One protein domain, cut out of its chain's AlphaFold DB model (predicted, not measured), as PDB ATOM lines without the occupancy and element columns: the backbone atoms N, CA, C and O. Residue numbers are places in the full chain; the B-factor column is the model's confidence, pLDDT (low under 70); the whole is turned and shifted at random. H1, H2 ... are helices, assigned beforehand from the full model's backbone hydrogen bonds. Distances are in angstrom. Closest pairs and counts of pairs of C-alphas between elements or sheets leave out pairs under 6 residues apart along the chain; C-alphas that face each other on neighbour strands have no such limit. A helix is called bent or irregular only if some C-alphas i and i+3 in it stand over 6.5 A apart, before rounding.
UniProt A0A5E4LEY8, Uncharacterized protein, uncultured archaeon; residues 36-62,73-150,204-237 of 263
ATOM      1  N   PHE A  36     144.008  74.811 134.048       55.81
ATOM      2  CA  PHE A  36     143.594  73.461 134.480       55.81
ATOM      3  C   PHE A  36     144.620  72.960 135.486       55.81
ATOM      4  O   PHE A  36     145.802  73.253 135.351       55.81
ATOM      5  N   SER A  37     144.180  72.229 136.506       52.28
ATOM      6  CA  SER A  37     145.111  71.524 137.407       52.28
ATOM      7  C   SER A  37     145.191  70.031 137.110       52.28
ATOM      8  O   SER A  37     146.166  69.381 137.483       52.28
ATOM      9  N   ILE A  38     144.180  69.484 136.432       53.03
ATOM     10  CA  ILE A  38     144.143  68.094 135.995       53.03
ATOM     11  C   ILE A  38     144.646  68.058 134.541       53.03
ATOM     12  O   ILE A  38     144.077  68.753 133.699       53.03
ATOM     13  N   PRO A  39     145.704  67.292 134.214       49.41
ATOM     14  CA  PRO A  39     146.178  67.178 132.837       49.41
ATOM     15  C   PRO A  39     145.068  66.670 131.898       49.41
ATOM     16  O   PRO A  39     144.372  65.713 132.229       49.41
ATOM     17  N   PHE A  40     144.945  67.250 130.700       45.22
ATOM     18  CA  PHE A  40     143.958  66.870 129.665       45.22
ATOM     19  C   PHE A  40     144.094  65.437 129.129       45.22
ATOM     20  O   PHE A  40     143.287  64.983 128.320       45.22
ATOM     21  N   THR A  41     145.114  64.698 129.558       44.28
ATOM     22  CA  THR A  41     145.307  63.298 129.174       44.28
ATOM     23  C   THR A  41     144.304  62.351 129.848       44.28
ATOM     24  O   THR A  41     144.274  61.166 129.515       44.28
ATOM     25  N   TRP A  42     143.460  62.849 130.763       50.38
ATOM     26  CA  TRP A  42     142.507  62.062 131.553       50.38
ATOM     27  C   TRP A  42     141.059  62.444 131.236       50.38
ATOM     28  O   TRP A  42     140.708  63.617 131.236       50.38
ATOM     29  N   LYS A  43     140.194  61.451 131.011       56.59
ATOM     30  CA  LYS A  43     138.757  61.666 130.783       56.59
ATOM     31  C   LYS A  43     137.989  61.600 132.109       56.59
ATOM     32  O   LYS A  43     137.929  60.521 132.697       56.59
ATOM     33  N   GLY A  44     137.343  62.698 132.512       60.50
ATOM     34  CA  GLY A  44     136.380  62.759 133.618       60.50
ATOM     35  C   GLY A  44     136.847  63.564 134.832       60.50
ATOM     36  O   GLY A  44     138.011  63.508 135.215       60.50
ATOM     37  N   GLY A  45     135.915  64.272 135.480       64.19
ATOM     38  CA  GLY A  45     136.159  65.049 136.702       64.19
ATOM     39  C   GLY A  45     136.830  66.408 136.470       64.19
ATOM     40  O   GLY A  45     136.812  67.251 137.364       64.19
ATOM     41  N   ASP A  46     137.377  66.635 135.279       63.50
ATOM     42  CA  ASP A  46     137.903  67.905 134.780       63.50
ATOM     43  C   ASP A  46     136.812  68.979 134.686       63.50
ATOM     44  O   ASP A  46     137.001  70.103 135.147       63.50
ATOM     45  N   ASP A  47     135.637  68.597 134.187       66.75
ATOM     46  CA  ASP A  47     134.412  69.396 134.153       66.75
ATOM     47  C   ASP A  47     133.934  69.817 135.552       66.75
ATOM     48  O   ASP A  47     133.545  70.966 135.779       66.75
ATOM     49  N   PHE A  48     133.992  68.896 136.512       68.88
ATOM     50  CA  PHE A  48     133.633  69.140 137.903       68.88
ATOM     51  C   PHE A  48     134.633  70.077 138.594       68.88
ATOM     52  O   PHE A  48     134.232  70.988 139.322       68.88
ATOM     53  N   GLU A  49     135.928  69.885 138.342       70.25
ATOM     54  CA  GLU A  49     137.004  70.710 138.891       70.25
ATOM     55  C   GLU A  49     136.956  72.147 138.357       70.25
ATOM     56  O   GLU A  49     136.899  73.094 139.148       70.25
ATOM     57  N   ILE A  50     136.893  72.325 137.033       69.50
ATOM     58  CA  ILE A  50     136.857  73.657 136.418       69.50
ATOM     59  C   ILE A  50     135.604  74.432 136.830       69.50
ATOM     60  O   ILE A  50     135.686  75.618 137.153       69.50
ATOM     61  N   ALA A  51     134.453  73.757 136.893       69.38
ATOM     62  CA  ALA A  51     133.205  74.332 137.372       69.38
ATOM     63  C   ALA A  51     133.356  74.902 138.789       69.38
ATOM     64  O   ALA A  51     133.007  76.058 139.033       69.38
ATOM     65  N   TYR A  52     133.935  74.114 139.698       68.25
ATOM     66  CA  TYR A  52     134.158  74.517 141.082       68.25
ATOM     67  C   TYR A  52     135.106  75.721 141.193       68.25
ATOM     68  O   TYR A  52     134.868  76.658 141.960       68.25
ATOM     69  N   ARG A  53     136.178  75.737 140.398       65.44
ATOM     70  CA  ARG A  53     137.144  76.842 140.369       65.44
ATOM     71  C   ARG A  53     136.534  78.142 139.850       65.44
ATOM     72  O   ARG A  53     136.800  79.203 140.417       65.44
ATOM     73  N   LEU A  54     135.735  78.067 138.788       62.53
ATOM     74  CA  LEU A  54     135.051  79.226 138.218       62.53
ATOM     75  C   LEU A  54     134.015  79.797 139.190       62.53
ATOM     76  O   LEU A  54     133.963  81.015 139.351       62.53
ATOM     77  N   ASP A  55     133.268  78.938 139.891       66.44
ATOM     78  CA  ASP A  55     132.339  79.360 140.949       66.44
ATOM     79  C   ASP A  55     133.067  80.138 142.052       66.44
ATOM     80  O   ASP A  55     132.646  81.229 142.432       66.44
ATOM     81  N   ARG A  56     134.221  79.640 142.516       64.94
ATOM     82  CA  ARG A  56     135.025  80.318 143.547       64.94
ATOM     83  C   ARG A  56     135.576  81.678 143.133       64.94
ATOM     84  O   ARG A  56     135.849  82.499 144.004       64.94
ATOM     85  N   LYS A  57     135.782  81.898 141.836       62.22
ATOM     86  CA  LYS A  57     136.251  83.178 141.292       62.22
ATOM     87  C   LYS A  57     135.100  84.104 140.886       62.22
ATOM     88  O   LYS A  57     135.365  85.198 140.405       62.22
ATOM     89  N   GLY A  58     133.844  83.673 141.037       59.69
ATOM     90  CA  GLY A  58     132.682  84.412 140.533       59.69
ATOM     91  C   GLY A  58     132.649  84.522 139.003       59.69
ATOM     92  O   GLY A  58     131.987  85.402 138.467       59.69
ATOM     93  N   LEU A  59     133.369  83.645 138.294       57.59
ATOM     94  CA  LEU A  59     133.536  83.678 136.833       57.59
ATOM     95  C   LEU A  59     132.596  82.708 136.105       57.59
ATOM     96  O   LEU A  59     132.708  82.531 134.891       57.59
ATOM     97  N   ARG A  60     131.688  82.046 136.832       58.97
ATOM     98  CA  ARG A  60     130.706  81.123 136.261       58.97
ATOM     99  C   ARG A  60     129.351  81.801 136.115       58.97
ATOM    100  O   ARG A  60     128.762  82.256 137.092       58.97
ATOM    101  N   THR A  61     128.805  81.775 134.904       50.28
ATOM    102  CA  THR A  61     127.420  82.179 134.637       50.28
ATOM    103  C   THR A  61     126.658  80.998 134.058       50.28
ATOM    104  O   THR A  61     127.117  80.336 133.130       50.28
ATOM    105  N   TRP A  62     125.486  80.709 134.617       54.66
ATOM    106  CA  TRP A  62     124.656  79.595 134.173       54.66
ATOM    107  C   TRP A  62     123.670  80.059 133.105       54.66
ATOM    108  O   TRP A  62     122.739  80.807 133.403       54.66
ATOM    109  N   ALA A  73     124.511  57.966 130.980       46.59
ATOM    110  CA  ALA A  73     125.436  56.861 130.828       46.59
ATOM    111  C   ALA A  73     125.678  56.180 132.183       46.59
ATOM    112  O   ALA A  73     126.344  56.766 133.031       46.59
ATOM    113  N   GLY A  74     125.269  54.914 132.328       52.84
ATOM    114  CA  GLY A  74     125.719  53.984 133.381       52.84
ATOM    115  C   GLY A  74     125.314  54.394 134.793       52.84
ATOM    116  O   GLY A  74     126.078  55.029 135.525       52.84
ATOM    117  N   PHE A  75     124.099  54.009 135.173       60.84
ATOM    118  CA  PHE A  75     123.430  54.480 136.386       60.84
ATOM    119  C   PHE A  75     123.962  53.836 137.679       60.84
ATOM    120  O   PHE A  75     123.962  54.474 138.729       60.84
ATOM    121  N   THR A  76     124.474  52.602 137.607       73.44
ATOM    122  CA  THR A  76     124.898  51.821 138.786       73.44
ATOM    123  C   THR A  76     126.363  51.392 138.709       73.44
ATOM    124  O   THR A  76     126.989  51.425 137.647       73.44
ATOM    125  N   ILE A  77     126.923  50.953 139.839       81.12
ATOM    126  CA  ILE A  77     128.277  50.380 139.897       81.12
ATOM    127  C   ILE A  77     128.445  49.168 138.975       81.12
ATOM    128  O   ILE A  77     129.504  48.990 138.383       81.12
ATOM    129  N   TYR A  78     127.379  48.396 138.777       84.00
ATOM    130  CA  TYR A  78     127.363  47.232 137.901       84.00
ATOM    131  C   TYR A  78     127.596  47.631 136.438       84.00
ATOM    132  O   TYR A  78     128.480  47.077 135.793       84.00
ATOM    133  N   HIS A  79     126.930  48.686 135.949       78.75
ATOM    134  CA  HIS A  79     127.182  49.249 134.611       78.75
ATOM    135  C   HIS A  79     128.609  49.782 134.466       78.75
ATOM    136  O   HIS A  79     129.232  49.644 133.414       78.75
ATOM    137  N   ARG A  80     129.156  50.375 135.536       79.81
ATOM    138  CA  ARG A  80     130.544  50.860 135.540       79.81
ATOM    139  C   ARG A  80     131.546  49.719 135.399       79.81
ATOM    140  O   ARG A  80     132.552  49.887 134.720       79.81
ATOM    141  N   ILE A  81     131.252  48.574 136.008       80.38
ATOM    142  CA  ILE A  81     132.066  47.358 135.926       80.38
ATOM    143  C   ILE A  81     131.879  46.644 134.583       80.38
ATOM    144  O   ILE A  81     132.852  46.156 134.027       80.38
ATOM    145  N   ALA A  82     130.671  46.632 134.018       76.88
ATOM    146  CA  ALA A  82     130.410  46.041 132.704       76.88
ATOM    147  C   ALA A  82     131.017  46.851 131.541       76.88
ATOM    148  O   ALA A  82     131.231  46.324 130.457       76.88
ATOM    149  N   SER A  83     131.302  48.141 131.745       74.00
ATOM    150  CA  SER A  83     131.853  49.048 130.727       74.00
ATOM    151  C   SER A  83     133.143  49.728 131.203       74.00
ATOM    152  O   SER A  83     133.280  50.958 131.159       74.00
ATOM    153  N   LYS A  84     134.109  48.916 131.655       76.44
ATOM    154  CA  LYS A  84     135.370  49.362 132.278       76.44
ATOM    155  C   LYS A  84     136.080  50.446 131.468       76.44
ATOM    156  O   LYS A  84     136.381  51.512 132.002       76.44
ATOM    157  N   GLY A  85     136.245  50.235 130.157       69.81
ATOM    158  CA  GLY A  85     136.926  51.173 129.251       69.81
ATOM    159  C   GLY A  85     136.364  52.599 129.265       69.81
ATOM    160  O   GLY A  85     137.108  53.558 129.069       69.81
ATOM    161  N   LYS A  86     135.067  52.756 129.548       71.12
ATOM    162  CA  LYS A  86     134.407  54.062 129.649       71.12
ATOM    163  C   LYS A  86     134.457  54.630 131.067       71.12
ATOM    164  O   LYS A  86     134.729  55.817 131.233       71.12
ATOM    165  N   TYR A  87     134.155  53.817 132.080       75.00
ATOM    166  CA  TYR A  87     133.866  54.321 133.428       75.00
ATOM    167  C   TYR A  87     135.053  54.340 134.376       75.00
ATOM    168  O   TYR A  87     135.045  55.124 135.321       75.00
ATOM    169  N   TYR A  88     136.069  53.515 134.152       78.94
ATOM    170  CA  TYR A  88     137.238  53.471 135.025       78.94
ATOM    171  C   TYR A  88     138.102  54.736 134.915       78.94
ATOM    172  O   TYR A  88     138.428  55.308 135.961       78.94
ATOM    173  N   PRO A  89     138.378  55.265 133.702       71.94
ATOM    174  CA  PRO A  89     138.989  56.586 133.562       71.94
ATOM    175  C   PRO A  89     138.165  57.679 134.256       71.94
ATOM    176  O   PRO A  89     138.712  58.470 135.019       71.94
ATOM    177  N   TYR A  90     136.839  57.648 134.081       72.88
ATOM    178  CA  TYR A  90     135.927  58.626 134.678       72.88
ATOM    179  C   TYR A  90     135.925  58.575 136.214       72.88
ATOM    180  O   TYR A  90     135.990  59.611 136.874       72.88
ATOM    181  N   ALA A  91     135.893  57.376 136.801       77.00
ATOM    182  CA  ALA A  91     135.983  57.175 138.245       77.00
ATOM    183  C   ALA A  91     137.303  57.717 138.810       77.00
ATOM    184  O   ALA A  91     137.294  58.439 139.806       77.00
ATOM    185  N   SER A  92     138.421  57.412 138.145       75.94
ATOM    186  CA  SER A  92     139.748  57.918 138.512       75.94
ATOM    187  C   SER A  92     139.810  59.447 138.473       75.94
ATOM    188  O   SER A  92     140.282  60.084 139.416       75.94
ATOM    189  N   GLY A  93     139.271  60.043 137.410       72.38
ATOM    190  CA  GLY A  93     139.191  61.487 137.240       72.38
ATOM    191  C   GLY A  93     138.371  62.183 138.329       72.38
ATOM    192  O   GLY A  93     138.836  63.148 138.932       72.38
ATOM    193  N   ILE A  94     137.204  61.630 138.687       76.12
ATOM    194  CA  ILE A  94     136.393  62.124 139.814       76.12
ATOM    195  C   ILE A  94     137.166  62.065 141.134       76.12
ATOM    196  O   ILE A  94     137.136  63.026 141.899       76.12
ATOM    197  N   PHE A  95     137.854  60.957 141.419       78.19
ATOM    198  CA  PHE A  95     138.645  60.824 142.643       78.19
ATOM    199  C   PHE A  95     139.719  61.904 142.757       78.19
ATOM    200  O   PHE A  95     139.861  62.518 143.814       78.19
ATOM    201  N   ARG A  96     140.433  62.157 141.658       75.88
ATOM    202  CA  ARG A  96     141.451  63.209 141.574       75.88
ATOM    203  C   ARG A  96     140.842  64.592 141.760       75.88
ATOM    204  O   ARG A  96     141.351  65.372 142.560       75.88
ATOM    205  N   ALA A  97     139.727  64.872 141.090       74.88
ATOM    206  CA  ALA A  97     139.017  66.138 141.231       74.88
ATOM    207  C   ALA A  97     138.549  66.368 142.674       74.88
ATOM    208  O   ALA A  97     138.744  67.449 143.218       74.88
ATOM    209  N   MET A  98     137.991  65.350 143.336       77.69
ATOM    210  CA  MET A  98     137.575  65.456 144.736       77.69
ATOM    211  C   MET A  98     138.754  65.652 145.687       77.69
ATOM    212  O   MET A  98     138.640  66.468 146.598       77.69
ATOM    213  N   LEU A  99     139.877  64.954 145.476       76.50
ATOM    214  CA  LEU A  99     141.104  65.179 146.244       76.50
ATOM    215  C   LEU A  99     141.588  66.618 146.092       76.50
ATOM    216  O   LEU A  99     141.763  67.295 147.100       76.50
ATOM    217  N   PHE A 100     141.701  67.104 144.856       74.12
ATOM    218  CA  PHE A 100     142.107  68.473 144.555       74.12
ATOM    219  C   PHE A 100     141.158  69.507 145.185       74.12
ATOM    220  O   PHE A 100     141.577  70.391 145.927       74.12
ATOM    221  N   ILE A 101     139.848  69.372 144.970       72.38
ATOM    222  CA  ILE A 101     138.850  70.299 145.523       72.38
ATOM    223  C   ILE A 101     138.850  70.266 147.057       72.38
ATOM    224  O   ILE A 101     138.687  71.313 147.682       72.38
ATOM    225  N   SER A 102     139.075  69.100 147.677       76.19
ATOM    226  CA  SER A 102     139.095  68.955 149.142       76.19
ATOM    227  C   SER A 102     140.159  69.794 149.848       76.19
ATOM    228  O   SER A 102     140.100  69.981 151.063       76.19
ATOM    229  N   GLU A 103     141.126  70.306 149.095       72.06
ATOM    230  CA  GLU A 103     142.160  71.206 149.588       72.06
ATOM    231  C   GLU A 103     141.655  72.635 149.738       72.06
ATOM    232  O   GLU A 103     142.059  73.361 150.641       72.06
ATOM    233  N   TYR A 104     140.778  73.031 148.827       67.62
ATOM    234  CA  TYR A 104     140.170  74.348 148.777       67.62
ATOM    235  C   TYR A 104     138.905  74.395 149.635       67.62
ATOM    236  O   TYR A 104     138.555  75.452 150.162       67.62
ATOM    237  N   ASP A 105     138.227  73.256 149.772       73.25
ATOM    238  CA  ASP A 105     136.995  73.101 150.527       73.25
ATOM    239  C   ASP A 105     136.904  71.712 151.150       73.25
ATOM    240  O   ASP A 105     136.554  70.714 150.511       73.25
ATOM    241  N   LEU A 106     137.164  71.688 152.456       79.06
ATOM    242  CA  LEU A 106     137.184  70.489 153.283       79.06
ATOM    243  C   LEU A 106     135.875  69.689 153.231       79.06
ATOM    244  O   LEU A 106     135.903  68.490 153.503       79.06
ATOM    245  N   LYS A 107     134.745  70.279 152.813       81.81
ATOM    246  CA  LYS A 107     133.474  69.552 152.630       81.81
ATOM    247  C   LYS A 107     133.562  68.460 151.555       81.81
ATOM    248  O   LYS A 107     132.715  67.568 151.516       81.81
ATOM    249  N   HIS A 108     134.578  68.501 150.691       80.62
ATOM    250  CA  HIS A 108     134.824  67.479 149.675       80.62
ATOM    251  C   HIS A 108     135.711  66.323 150.165       80.62
ATOM    252  O   HIS A 108     135.695  65.260 149.545       80.62
ATOM    253  N   ALA A 109     136.400  66.458 151.305       84.69
ATOM    254  CA  ALA A 109     137.186  65.367 151.888       84.69
ATOM    255  C   ALA A 109     136.319  64.163 152.326       84.69
ATOM    256  O   ALA A 109     136.658  63.033 151.964       84.69
ATOM    257  N   PRO A 110     135.164  64.349 153.005       88.44
ATOM    258  CA  PRO A 110     134.252  63.242 153.293       88.44
ATOM    259  C   PRO A 110     133.699  62.578 152.029       88.44
ATOM    260  O   PRO A 110     133.562  61.359 151.993       88.44
ATOM    261  N   LYS A 111     133.431  63.357 150.966       84.94
ATOM    262  CA  LYS A 111     132.984  62.812 149.673       84.94
ATOM    263  C   LYS A 111     134.055  61.906 149.072       84.94
ATOM    264  O   LYS A 111     133.733  60.784 148.699       84.94
ATOM    265  N   TYR A 112     135.313  62.351 149.033       87.62
ATOM    266  CA  TYR A 112     136.430  61.510 148.601       87.62
ATOM    267  C   TYR A 112     136.493  60.196 149.393       87.62
ATOM    268  O   TYR A 112     136.539  59.123 148.792       87.62
ATOM    269  N   CYS A 113     136.426  60.272 150.727       90.62
ATOM    270  CA  CYS A 113     136.494  59.086 151.580       90.62
ATOM    271  C   CYS A 113     135.331  58.124 151.311       90.62
ATOM    272  O   CYS A 113     135.547  56.922 151.171       90.62
ATOM    273  N   LEU A 114     134.114  58.653 151.166       89.44
ATOM    274  CA  LEU A 114     132.935  57.863 150.829       89.44
ATOM    275  C   LEU A 114     133.100  57.151 149.483       89.44
ATOM    276  O   LEU A 114     132.830  55.957 149.389       89.44
ATOM    277  N   TRP A 115     133.575  57.857 148.454       87.75
ATOM    278  CA  TRP A 115     133.846  57.251 147.152       87.75
ATOM    279  C   TRP A 115     134.941  56.183 147.245       87.75
ATOM    280  O   TRP A 115     134.800  55.126 146.636       87.75
ATOM    281  N   TYR A 116     135.992  56.404 148.041       91.31
ATOM    282  CA  TYR A 116     137.078  55.437 148.229       91.31
ATOM    283  C   TYR A 116     136.549  54.140 148.831       91.31
ATOM    284  O   TYR A 116     136.739  53.063 148.265       91.31
ATOM    285  N   VAL A 117     135.815  54.259 149.939       93.19
ATOM    286  CA  VAL A 117     135.166  53.132 150.616       93.19
ATOM    287  C   VAL A 117     134.206  52.424 149.668       93.19
ATOM    288  O   VAL A 117     134.256  51.205 149.560       93.19
ATOM    289  N   PHE A 118     133.386  53.174 148.930       91.12
ATOM    290  CA  PHE A 118     132.440  52.633 147.961       91.12
ATOM    291  C   PHE A 118     133.126  51.777 146.887       91.12
ATOM    292  O   PHE A 118     132.739  50.630 146.669       91.12
ATOM    293  N   TYR A 119     134.172  52.286 146.234       90.19
ATOM    294  CA  TYR A 119     134.853  51.531 145.184       90.19
ATOM    295  C   TYR A 119     135.665  50.353 145.730       90.19
ATOM    296  O   TYR A 119     135.664  49.298 145.102       90.19
ATOM    297  N   ARG A 120     136.296  50.476 146.907       93.50
ATOM    298  CA  ARG A 120     136.981  49.351 147.575       93.50
ATOM    299  C   ARG A 120     136.013  48.255 148.005       93.50
ATOM    300  O   ARG A 120     136.314  47.079 147.819       93.50
ATOM    301  N   PHE A 121     134.848  48.639 148.522       95.12
ATOM    302  CA  PHE A 121     133.772  47.719 148.872       95.12
ATOM    303  C   PHE A 121     133.350  46.891 147.656       95.12
ATOM    304  O   PHE A 121     133.367  45.667 147.711       95.12
ATOM    305  N   PHE A 122     133.039  47.540 146.529       92.94
ATOM    306  CA  PHE A 122     132.616  46.823 145.324       92.94
ATOM    307  C   PHE A 122     133.753  46.069 144.632       92.94
ATOM    308  O   PHE A 122     133.500  45.019 144.046       92.94
ATOM    309  N   ALA A 123     134.993  46.552 144.737       92.88
ATOM    310  CA  ALA A 123     136.163  45.834 144.247       92.88
ATOM    311  C   ALA A 123     136.338  44.492 144.966       92.88
ATOM    312  O   ALA A 123     136.599  43.486 144.319       92.88
ATOM    313  N   LEU A 124     136.143  44.455 146.286       94.62
ATOM    314  CA  LEU A 124     136.203  43.207 147.043       94.62
ATOM    315  C   LEU A 124     134.967  42.328 146.807       94.62
ATOM    316  O   LEU A 124     135.101  41.130 146.558       94.62
ATOM    317  N   LEU A 125     133.770  42.920 146.846       95.19
ATOM    318  CA  LEU A 125     132.509  42.201 146.662       95.19
ATOM    319  C   LEU A 125     132.466  41.446 145.327       95.19
ATOM    320  O   LEU A 125     132.024  40.297 145.263       95.19
ATOM    321  N   LEU A 126     132.925  42.103 144.263       92.25
ATOM    322  CA  LEU A 126     132.837  41.618 142.887       92.25
ATOM    323  C   LEU A 126     134.163  41.101 142.344       92.25
ATOM    324  O   LEU A 126     134.208  40.728 141.174       92.25
ATOM    325  N   ASP A 127     135.193  41.043 143.195       90.25
ATOM    326  CA  ASP A 127     136.533  40.556 142.856       90.25
ATOM    327  C   ASP A 127     137.085  41.249 141.608       90.25
ATOM    328  O   ASP A 127     137.441  40.637 140.605       90.25
ATOM    329  N   GLU A 128     137.063  42.579 141.680       89.50
ATOM    330  CA  GLU A 128     137.477  43.499 140.631       89.50
ATOM    331  C   GLU A 128     138.765  44.228 141.043       89.50
ATOM    332  O   GLU A 128     138.719  45.348 141.572       89.50
ATOM    333  N   PRO A 129     139.945  43.619 140.811       86.81
ATOM    334  CA  PRO A 129     141.224  44.184 141.240       86.81
ATOM    335  C   PRO A 129     141.542  45.505 140.537       86.81
ATOM    336  O   PRO A 129     142.207  46.376 141.096       86.81
ATOM    337  N   GLU A 130     141.053  45.702 139.315       84.12
ATOM    338  CA  GLU A 130     141.202  46.962 138.588       84.12
ATOM    339  C   GLU A 130     140.498  48.128 139.292       84.12
ATOM    340  O   GLU A 130     141.054  49.224 139.395       84.12
ATOM    341  N   LEU A 131     139.309  47.879 139.842       86.56
ATOM    342  CA  LEU A 131     138.541  48.869 140.587       86.56
ATOM    343  C   LEU A 131     139.246  49.257 141.894       86.56
ATOM    344  O   LEU A 131     139.308  50.439 142.238       86.56
ATOM    345  N   ALA A 132     139.846  48.275 142.577       88.88
ATOM    346  CA  ALA A 132     140.698  48.510 143.742       88.88
ATOM    347  C   ALA A 132     141.921  49.372 143.387       88.88
ATOM    348  O   ALA A 132     142.201  50.344 144.086       88.88
ATOM    349  N   ARG A 133     142.602  49.076 142.268       85.06
ATOM    350  CA  ARG A 133     143.753  49.865 141.793       85.06
ATOM    351  C   ARG A 133     143.388  51.324 141.522       85.06
ATOM    352  O   ARG A 133     144.171  52.207 141.860       85.06
ATOM    353  N   ILE A 134     142.216  51.589 140.941       81.75
ATOM    354  CA  ILE A 134     141.741  52.959 140.672       81.75
ATOM    355  C   ILE A 134     141.519  53.742 141.964       81.75
ATOM    356  O   ILE A 134     141.899  54.910 142.045       81.75
ATOM    357  N   ALA A 135     140.924  53.110 142.979       85.06
ATOM    358  CA  ALA A 135     140.770  53.735 144.289       85.06
ATOM    359  C   ALA A 135     142.143  54.002 144.933       85.06
ATOM    360  O   ALA A 135     142.413  55.118 145.380       85.06
ATOM    361  N   ASP A 136     143.049  53.023 144.913       83.00
ATOM    362  CA  ASP A 136     144.342  53.091 145.606       83.00
ATOM    363  C   ASP A 136     145.326  54.086 144.983       83.00
ATOM    364  O   ASP A 136     146.100  54.727 145.703       83.00
ATOM    365  N   ALA A 137     145.314  54.221 143.658       73.56
ATOM    366  CA  ALA A 137     146.155  55.169 142.935       73.56
ATOM    367  C   ALA A 137     145.427  56.502 142.660       73.56
ATOM    368  O   ALA A 137     145.875  57.302 141.838       73.56
ATOM    369  N   SER A 138     144.327  56.781 143.369       70.06
ATOM    370  CA  SER A 138     143.634  58.079 143.321       70.06
ATOM    371  C   SER A 138     144.557  59.262 143.640       70.06
ATOM    372  O   SER A 138     144.407  60.321 143.037       70.06
ATOM    373  N   CYS A 139     145.544  59.068 144.521       62.31
ATOM    374  CA  CYS A 139     146.548  60.071 144.881       62.31
ATOM    375  C   CYS A 139     147.753  60.132 143.923       62.31
ATOM    376  O   CYS A 139     148.543  61.064 144.006       62.31
ATOM    377  N   ILE A 140     147.905  59.168 143.005       56.53
ATOM    378  CA  ILE A 140     149.057  59.082 142.099       56.53
ATOM    379  C   ILE A 140     148.635  59.564 140.702       56.53
ATOM    380  O   ILE A 140     147.761  58.984 140.053       56.53
ATOM    381  N   MET A 141     149.303  60.605 140.198       50.31
ATOM    382  CA  MET A 141     149.136  61.188 138.852       50.31
ATOM    383  C   MET A 141     149.690  60.279 137.730       50.31
ATOM    384  O   MET A 141     150.389  60.737 136.832       50.31
ATOM    385  N   ARG A 142     149.441  58.965 137.781       48.69
ATOM    386  CA  ARG A 142     149.907  58.006 136.764       48.69
ATOM    387  C   ARG A 142     148.838  57.685 135.727       48.69
ATOM    388  O   ARG A 142     147.640  57.719 136.013       48.69
ATOM    389  N   THR A 143     149.304  57.328 134.535       48.81
ATOM    390  CA  THR A 143     148.494  56.729 133.477       48.81
ATOM    391  C   THR A 143     147.986  55.379 133.914       48.81
ATOM    392  O   THR A 143     148.775  54.474 134.168       48.81
ATOM    393  N   TYR A 144     146.665  55.248 134.011       50.31
ATOM    394  CA  TYR A 144     146.069  53.930 134.117       50.31
ATOM    395  C   TYR A 144     146.084  53.307 132.724       50.31
ATOM    396  O   TYR A 144     145.593  53.942 131.783       50.31
ATOM    397  N   PRO A 145     146.659  52.102 132.564       51.66
ATOM    398  CA  PRO A 145     146.514  51.367 131.320       51.66
ATOM    399  C   PRO A 145     145.022  51.197 131.019       51.66
ATOM    400  O   PRO A 145     144.203  51.138 131.944       51.66
ATOM    401  N   LYS A 146     144.666  51.161 129.727       55.00
ATOM    402  CA  LYS A 146     143.289  50.858 129.322       55.00
ATOM    403  C   LYS A 146     142.874  49.568 130.041       55.00
ATOM    404  O   LYS A 146     143.630  48.600 129.960       55.00
ATOM    405  N   PRO A 147     141.754  49.580 130.783       58.03
ATOM    406  CA  PRO A 147     141.317  48.396 131.500       58.03
ATOM    407  C   PRO A 147     141.053  47.280 130.501       58.03
ATOM    408  O   PRO A 147     140.662  47.548 129.357       58.03
ATOM    409  N   ASP A 148     141.272  46.051 130.945       59.59
ATOM    410  CA  ASP A 148     140.907  44.892 130.153       59.59
ATOM    411  C   ASP A 148     139.397  44.943 129.853       59.59
ATOM    412  O   ASP A 148     138.575  45.205 130.736       59.59
ATOM    413  N   LEU A 149     139.032  44.775 128.580       63.81
ATOM    414  CA  LEU A 149     137.639  44.837 128.129       63.81
ATOM    415  C   LEU A 149     136.913  43.503 128.319       63.81
ATOM    416  O   LEU A 149     135.740  43.395 127.956       63.81
ATOM    417  N   THR A 150     137.587  42.505 128.895       65.44
ATOM    418  CA  THR A 150     136.972  41.229 129.245       65.44
ATOM    419  C   THR A 150     135.769  41.452 130.174       65.44
ATOM    420  O   THR A 150     135.892  42.157 131.189       65.44
ATOM    421  N   TRP A 204     126.197  31.902 147.824       95.75
ATOM    422  CA  TRP A 204     126.968  31.744 149.065       95.75
ATOM    423  C   TRP A 204     128.324  32.463 148.993       95.75
ATOM    424  O   TRP A 204     128.736  33.110 149.952       95.75
ATOM    425  N   LYS A 205     128.996  32.423 147.834       95.81
ATOM    426  CA  LYS A 205     130.269  33.119 147.607       95.81
ATOM    427  C   LYS A 205     130.056  34.631 147.617       95.81
ATOM    428  O   LYS A 205     130.849  35.354 148.216       95.81
ATOM    429  N   PHE A 206     128.960  35.098 147.018       96.06
ATOM    430  CA  PHE A 206     128.550  36.500 147.087       96.06
ATOM    431  C   PHE A 206     128.244  36.939 148.522       96.06
ATOM    432  O   PHE A 206     128.733  37.980 148.946       96.06
ATOM    433  N   ALA A 207     127.515  36.129 149.295       96.50
ATOM    434  CA  ALA A 207     127.211  36.396 150.701       96.50
ATOM    435  C   ALA A 207     128.483  36.546 151.548       96.50
ATOM    436  O   ALA A 207     128.622  37.519 152.287       96.50
ATOM    437  N   LEU A 208     129.441  35.623 151.392       97.25
ATOM    438  CA  LEU A 208     130.732  35.686 152.081       97.25
ATOM    439  C   LEU A 208     131.515  36.947 151.704       97.25
ATOM    440  O   LEU A 208     132.030  37.642 152.578       97.25
ATOM    441  N   ARG A 209     131.576  37.282 150.409       96.19
ATOM    442  CA  ARG A 209     132.248  38.500 149.934       96.19
ATOM    443  C   ARG A 209     131.545  39.772 150.398       96.19
ATOM    444  O   ARG A 209     132.223  40.748 150.711       96.19
ATOM    445  N   LEU A 210     130.218  39.769 150.490       97.00
ATOM    446  CA  LEU A 210     129.428  40.873 151.031       97.00
ATOM    447  C   LEU A 210     129.726  41.082 152.514       97.00
ATOM    448  O   LEU A 210     130.059  42.199 152.902       97.00
ATOM    449  N   ALA A 211     129.697  40.017 153.313       97.06
ATOM    450  CA  ALA A 211     130.058  40.077 154.725       97.06
ATOM    451  C   ALA A 211     131.496  40.588 154.918       97.06
ATOM    452  O   ALA A 211     131.716  41.517 155.695       97.06
ATOM    453  N   ALA A 212     132.457  40.062 154.151       97.44
ATOM    454  CA  ALA A 212     133.845  40.523 154.183       97.44
ATOM    455  C   ALA A 212     133.977  42.005 153.788       97.44
ATOM    456  O   ALA A 212     134.695  42.763 154.437       97.44
ATOM    457  N   SER A 213     133.251  42.442 152.755       96.62
ATOM    458  CA  SER A 213     133.269  43.834 152.291       96.62
ATOM    459  C   SER A 213     132.680  44.792 153.318       96.62
ATOM    460  O   SER A 213     133.238  45.867 153.515       96.62
ATOM    461  N   VAL A 214     131.604  44.397 154.008       96.56
ATOM    462  CA  VAL A 214     131.023  45.159 155.124       96.56
ATOM    463  C   VAL A 214     132.001  45.226 156.299       96.56
ATOM    464  O   VAL A 214     132.269  46.315 156.804       96.56
ATOM    465  N   ALA A 215     132.585  44.093 156.699       97.62
ATOM    466  CA  ALA A 215     133.526  44.022 157.817       97.62
ATOM    467  C   ALA A 215     134.791  44.869 157.591       97.62
ATOM    468  O   ALA A 215     135.359  45.398 158.543       97.62
ATOM    469  N   LEU A 216     135.217  45.040 156.335       97.38
ATOM    470  CA  LEU A 216     136.390  45.836 155.970       97.38
ATOM    471  C   LEU A 216     136.096  47.325 155.724       97.38
ATOM    472  O   LEU A 216     137.037  48.085 155.493       97.38
ATOM    473  N   VAL A 217     134.845  47.791 155.834       96.12
ATOM    474  CA  VAL A 217     134.505  49.225 155.715       96.12
ATOM    475  C   VAL A 217     135.338  50.115 156.655       96.12
ATOM    476  O   VAL A 217     135.852  51.135 156.178       96.12
ATOM    477  N   PRO A 218     135.552  49.774 157.944       97.31
ATOM    478  CA  PRO A 218     136.417  50.563 158.821       97.31
ATOM    479  C   PRO A 218     137.859  50.640 158.302       97.31
ATOM    480  O   PRO A 218     138.450  51.717 158.269       97.31
ATOM    481  N   VAL A 219     138.399  49.523 157.803       96.81
ATOM    482  CA  VAL A 219     139.750  49.464 157.223       96.81
ATOM    483  C   VAL A 219     139.841  50.341 155.974       96.81
ATOM    484  O   VAL A 219     140.766  51.142 155.847       96.81
ATOM    485  N   PHE A 220     138.864  50.261 155.068       95.50
ATOM    486  CA  PHE A 220     138.823  51.111 153.874       95.50
ATOM    487  C   PHE A 220     138.693  52.594 154.223       95.50
ATOM    488  O   PHE A 220     139.259  53.432 153.523       95.50
ATOM    489  N   SER A 221     138.002  52.915 155.316       95.81
ATOM    490  CA  SER A 221     137.863  54.286 155.811       95.81
ATOM    491  C   SER A 221     139.200  54.828 156.325       95.81
ATOM    492  O   SER A 221     139.593  55.934 155.958       95.81
ATOM    493  N   LEU A 222     139.949  54.034 157.099       95.38
ATOM    494  CA  LEU A 222     141.302  54.391 157.546       95.38
ATOM    495  C   LEU A 222     142.271  54.553 156.368       95.38
ATOM    496  O   LEU A 222     143.040  55.514 156.325       95.38
ATOM    497  N   LEU A 223     142.200  53.662 155.374       93.38
ATOM    498  CA  LEU A 223     142.993  53.778 154.148       93.38
ATOM    499  C   LEU A 223     142.653  55.054 153.371       93.38
ATOM    500  O   LEU A 223     143.563  55.746 152.921       93.38
ATOM    501  N   ALA A 224     141.371  55.404 153.252       92.12
ATOM    502  CA  ALA A 224     140.952  56.638 152.595       92.12
ATOM    503  C   ALA A 224     141.530  57.881 153.291       92.12
ATOM    504  O   ALA A 224     142.065  58.773 152.632       92.12
ATOM    505  N   LEU A 225     141.482  57.920 154.627       91.88
ATOM    506  CA  LEU A 225     142.073  59.004 155.416       91.88
ATOM    507  C   LEU A 225     143.594  59.073 155.238       91.88
ATOM    508  O   LEU A 225     144.141  60.159 155.054       91.88
ATOM    509  N   SER A 226     144.269  57.921 155.225       90.12
ATOM    510  CA  SER A 226     145.707  57.839 154.955       90.12
ATOM    511  C   SER A 226     146.050  58.387 153.566       90.12
ATOM    512  O   SER A 226     146.943  59.222 153.440       90.12
ATOM    513  N   LYS A 227     145.294  58.013 152.526       87.75
ATOM    514  CA  LYS A 227     145.488  58.517 151.157       87.75
ATOM    515  C   LYS A 227     145.267  60.022 151.053       87.75
ATOM    516  O   LYS A 227     146.047  60.705 150.395       87.75
ATOM    517  N   LEU A 228     144.257  60.548 151.744       86.81
ATOM    518  CA  LEU A 228     144.020  61.987 151.834       86.81
ATOM    519  C   LEU A 228     145.187  62.713 152.529       86.81
ATOM    520  O   LEU A 228     145.587  63.791 152.090       86.81
ATOM    521  N   ALA A 229     145.753  62.129 153.589       86.38
ATOM    522  CA  ALA A 229     146.915  62.679 154.285       86.38
ATOM    523  C   ALA A 229     148.182  62.656 153.410       86.38
ATOM    524  O   ALA A 229     148.873  63.670 153.319       86.38
ATOM    525  N   VAL A 230     148.444  61.543 152.713       83.56
ATOM    526  CA  VAL A 230     149.547  61.414 151.742       83.56
ATOM    527  C   VAL A 230     149.411  62.456 150.637       83.56
ATOM    528  O   VAL A 230     150.359  63.194 150.385       83.56
ATOM    529  N   TRP A 231     148.221  62.591 150.045       78.50
ATOM    530  CA  TRP A 231     147.939  63.601 149.023       78.50
ATOM    531  C   TRP A 231     148.279  65.017 149.510       78.50
ATOM    532  O   TRP A 231     149.014  65.749 148.848       78.50
ATOM    533  N   ARG A 232     147.828  65.386 150.716       77.06
ATOM    534  CA  ARG A 232     148.153  66.690 151.321       77.06
ATOM    535  C   ARG A 232     149.657  66.887 151.547       77.06
ATOM    536  O   ARG A 232     150.128  68.019 151.458       77.06
ATOM    537  N   GLY A 233     150.403  65.817 151.827       73.00
ATOM    538  CA  GLY A 233     151.858  65.843 152.003       73.00
ATOM    539  C   GLY A 233     152.643  65.970 150.691       73.00
ATOM    540  O   GLY A 233     153.560  66.788 150.599       73.00
ATOM    541  N   GLU A 234     152.275  65.207 149.660       69.31
ATOM    542  CA  GLU A 234     152.940  65.201 148.346       69.31
ATOM    543  C   GLU A 234     152.688  66.492 147.550       69.31
ATOM    544  O   GLU A 234     153.544  66.960 146.793       69.31
ATOM    545  N   ARG A 235     151.538  67.137 147.772       59.56
ATOM    546  CA  ARG A 235     151.090  68.314 147.020       59.56
ATOM    547  C   ARG A 235     151.891  69.596 147.265       59.56
ATOM    548  O   ARG A 235     151.775  70.518 146.458       59.56
ATOM    549  N   LYS A 236     152.815  69.641 148.239       47.09
ATOM    550  CA  LYS A 236     153.857  70.696 148.271       47.09
ATOM    551  C   LYS A 236     154.641  70.796 146.944       47.09
ATOM    552  O   LYS A 236     155.312  71.797 146.727       47.09
ATOM    553  N   LYS A 237     154.546  69.792 146.059       43.25
ATOM    554  CA  LYS A 237     155.269  69.701 144.782       43.25
ATOM    555  C   LYS A 237     154.383  69.710 143.521       43.25
ATOM    556  O   LYS A 237     154.928  69.678 142.426       43.25
TER     557      LYS A 237
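What this domain is: This is residues 36 to 62, 73 to 150 and 204 to 237 of the 263 residues of an uncharacterized protein of uncultured archaeon (UniProt A0A5E4LEY8). Three helices, H3, H4 and H5, make a core of side-by-side helices that run to and fro, and the long H7 crosses over H4 at a slant. H1 packs beside the later part of H3 at one end of the long axis, H6 extends past the end of H4 at the other, and little H2 makes a corner with the start of H3. The printed part has 139 residues with seven named helices, H1 to H7 in chain order, and no named strand: the class is all helix. The whole is compact, with a radius of gyration of the C-alphas of 15.7 A, yet elongated, spanning 54 by 30 by 29 A.

Where its parts are: H3, residues 84 to 104, is 30.3 A long and begins at C-alpha 84 (135.370, 49.362, 132.278); it is only just irregular, with C-alphas 86 and 89 6.53 A apart. H7, residues 217 to 237, is 31.1 A long and ends at C-alpha 237 (155.269, 69.701, 144.782). H4, residues 108 to 125, measures 25.6 A. H6, residues 204 to 215, measures 16.4 A, and H1, residues 46 to 56, 15.5 A. H5, residues 129 to 136, measures 10.4 A, and H2, residues 77 to 82, 8.7 A.

How they stand to each other: H3 is the hub, touching five helices. H3 and H4 form a helical hairpin at a shallow tilt of 30 degrees, closest at the C-alphas of Ser 102 and His 108, 4.6 A. H4 and H5 form another at 19 degrees, closest at Ala 123 and Ala 132, C-alphas 5.3 A apart. H3 touches H5 with residues 88 to 95 alone, the same way at a shallow tilt of 13 degrees; the closest C-alphas, of Ser 92 and Ile 134, are 5.8 A apart. H1 touches H3, the closest C-alphas being those of Glu 49 and Ala 97, 5.5 A. H2 and H3 touch only at the corner, Arg 80 to Tyr 87, C-alphas 5.2 A apart. H7 touches H4 at a steep tilt of 51 degrees, closest at the C-alphas of Cys 113 and Ala 224, 5.2 A. H6 touches H4, closest at the C-alphas of Leu 125 and Arg 209, 4.9 A; H6 and H7 meet only through their link. H3 and H6 are apart. Every O i to N i+4 pair is within hydrogen-bond range in H1, H2, H4, H5 and H6, against 13 of 17 in H3 and 15 of 17 in H7.

The domain as a whole: The C-alphas farthest apart, of Leu 59 and Trp 204, are 53.8 A apart. Residues 63 to 72 and 151 to 203 are not printed, with C-alpha gaps of 23.0 A and 24.1 A. Residues 137 to 150 hold no named element. Mean pLDDT of the printed part is 76.1; 47 residues are under 70, among them 50 to 62 and 139 to 150.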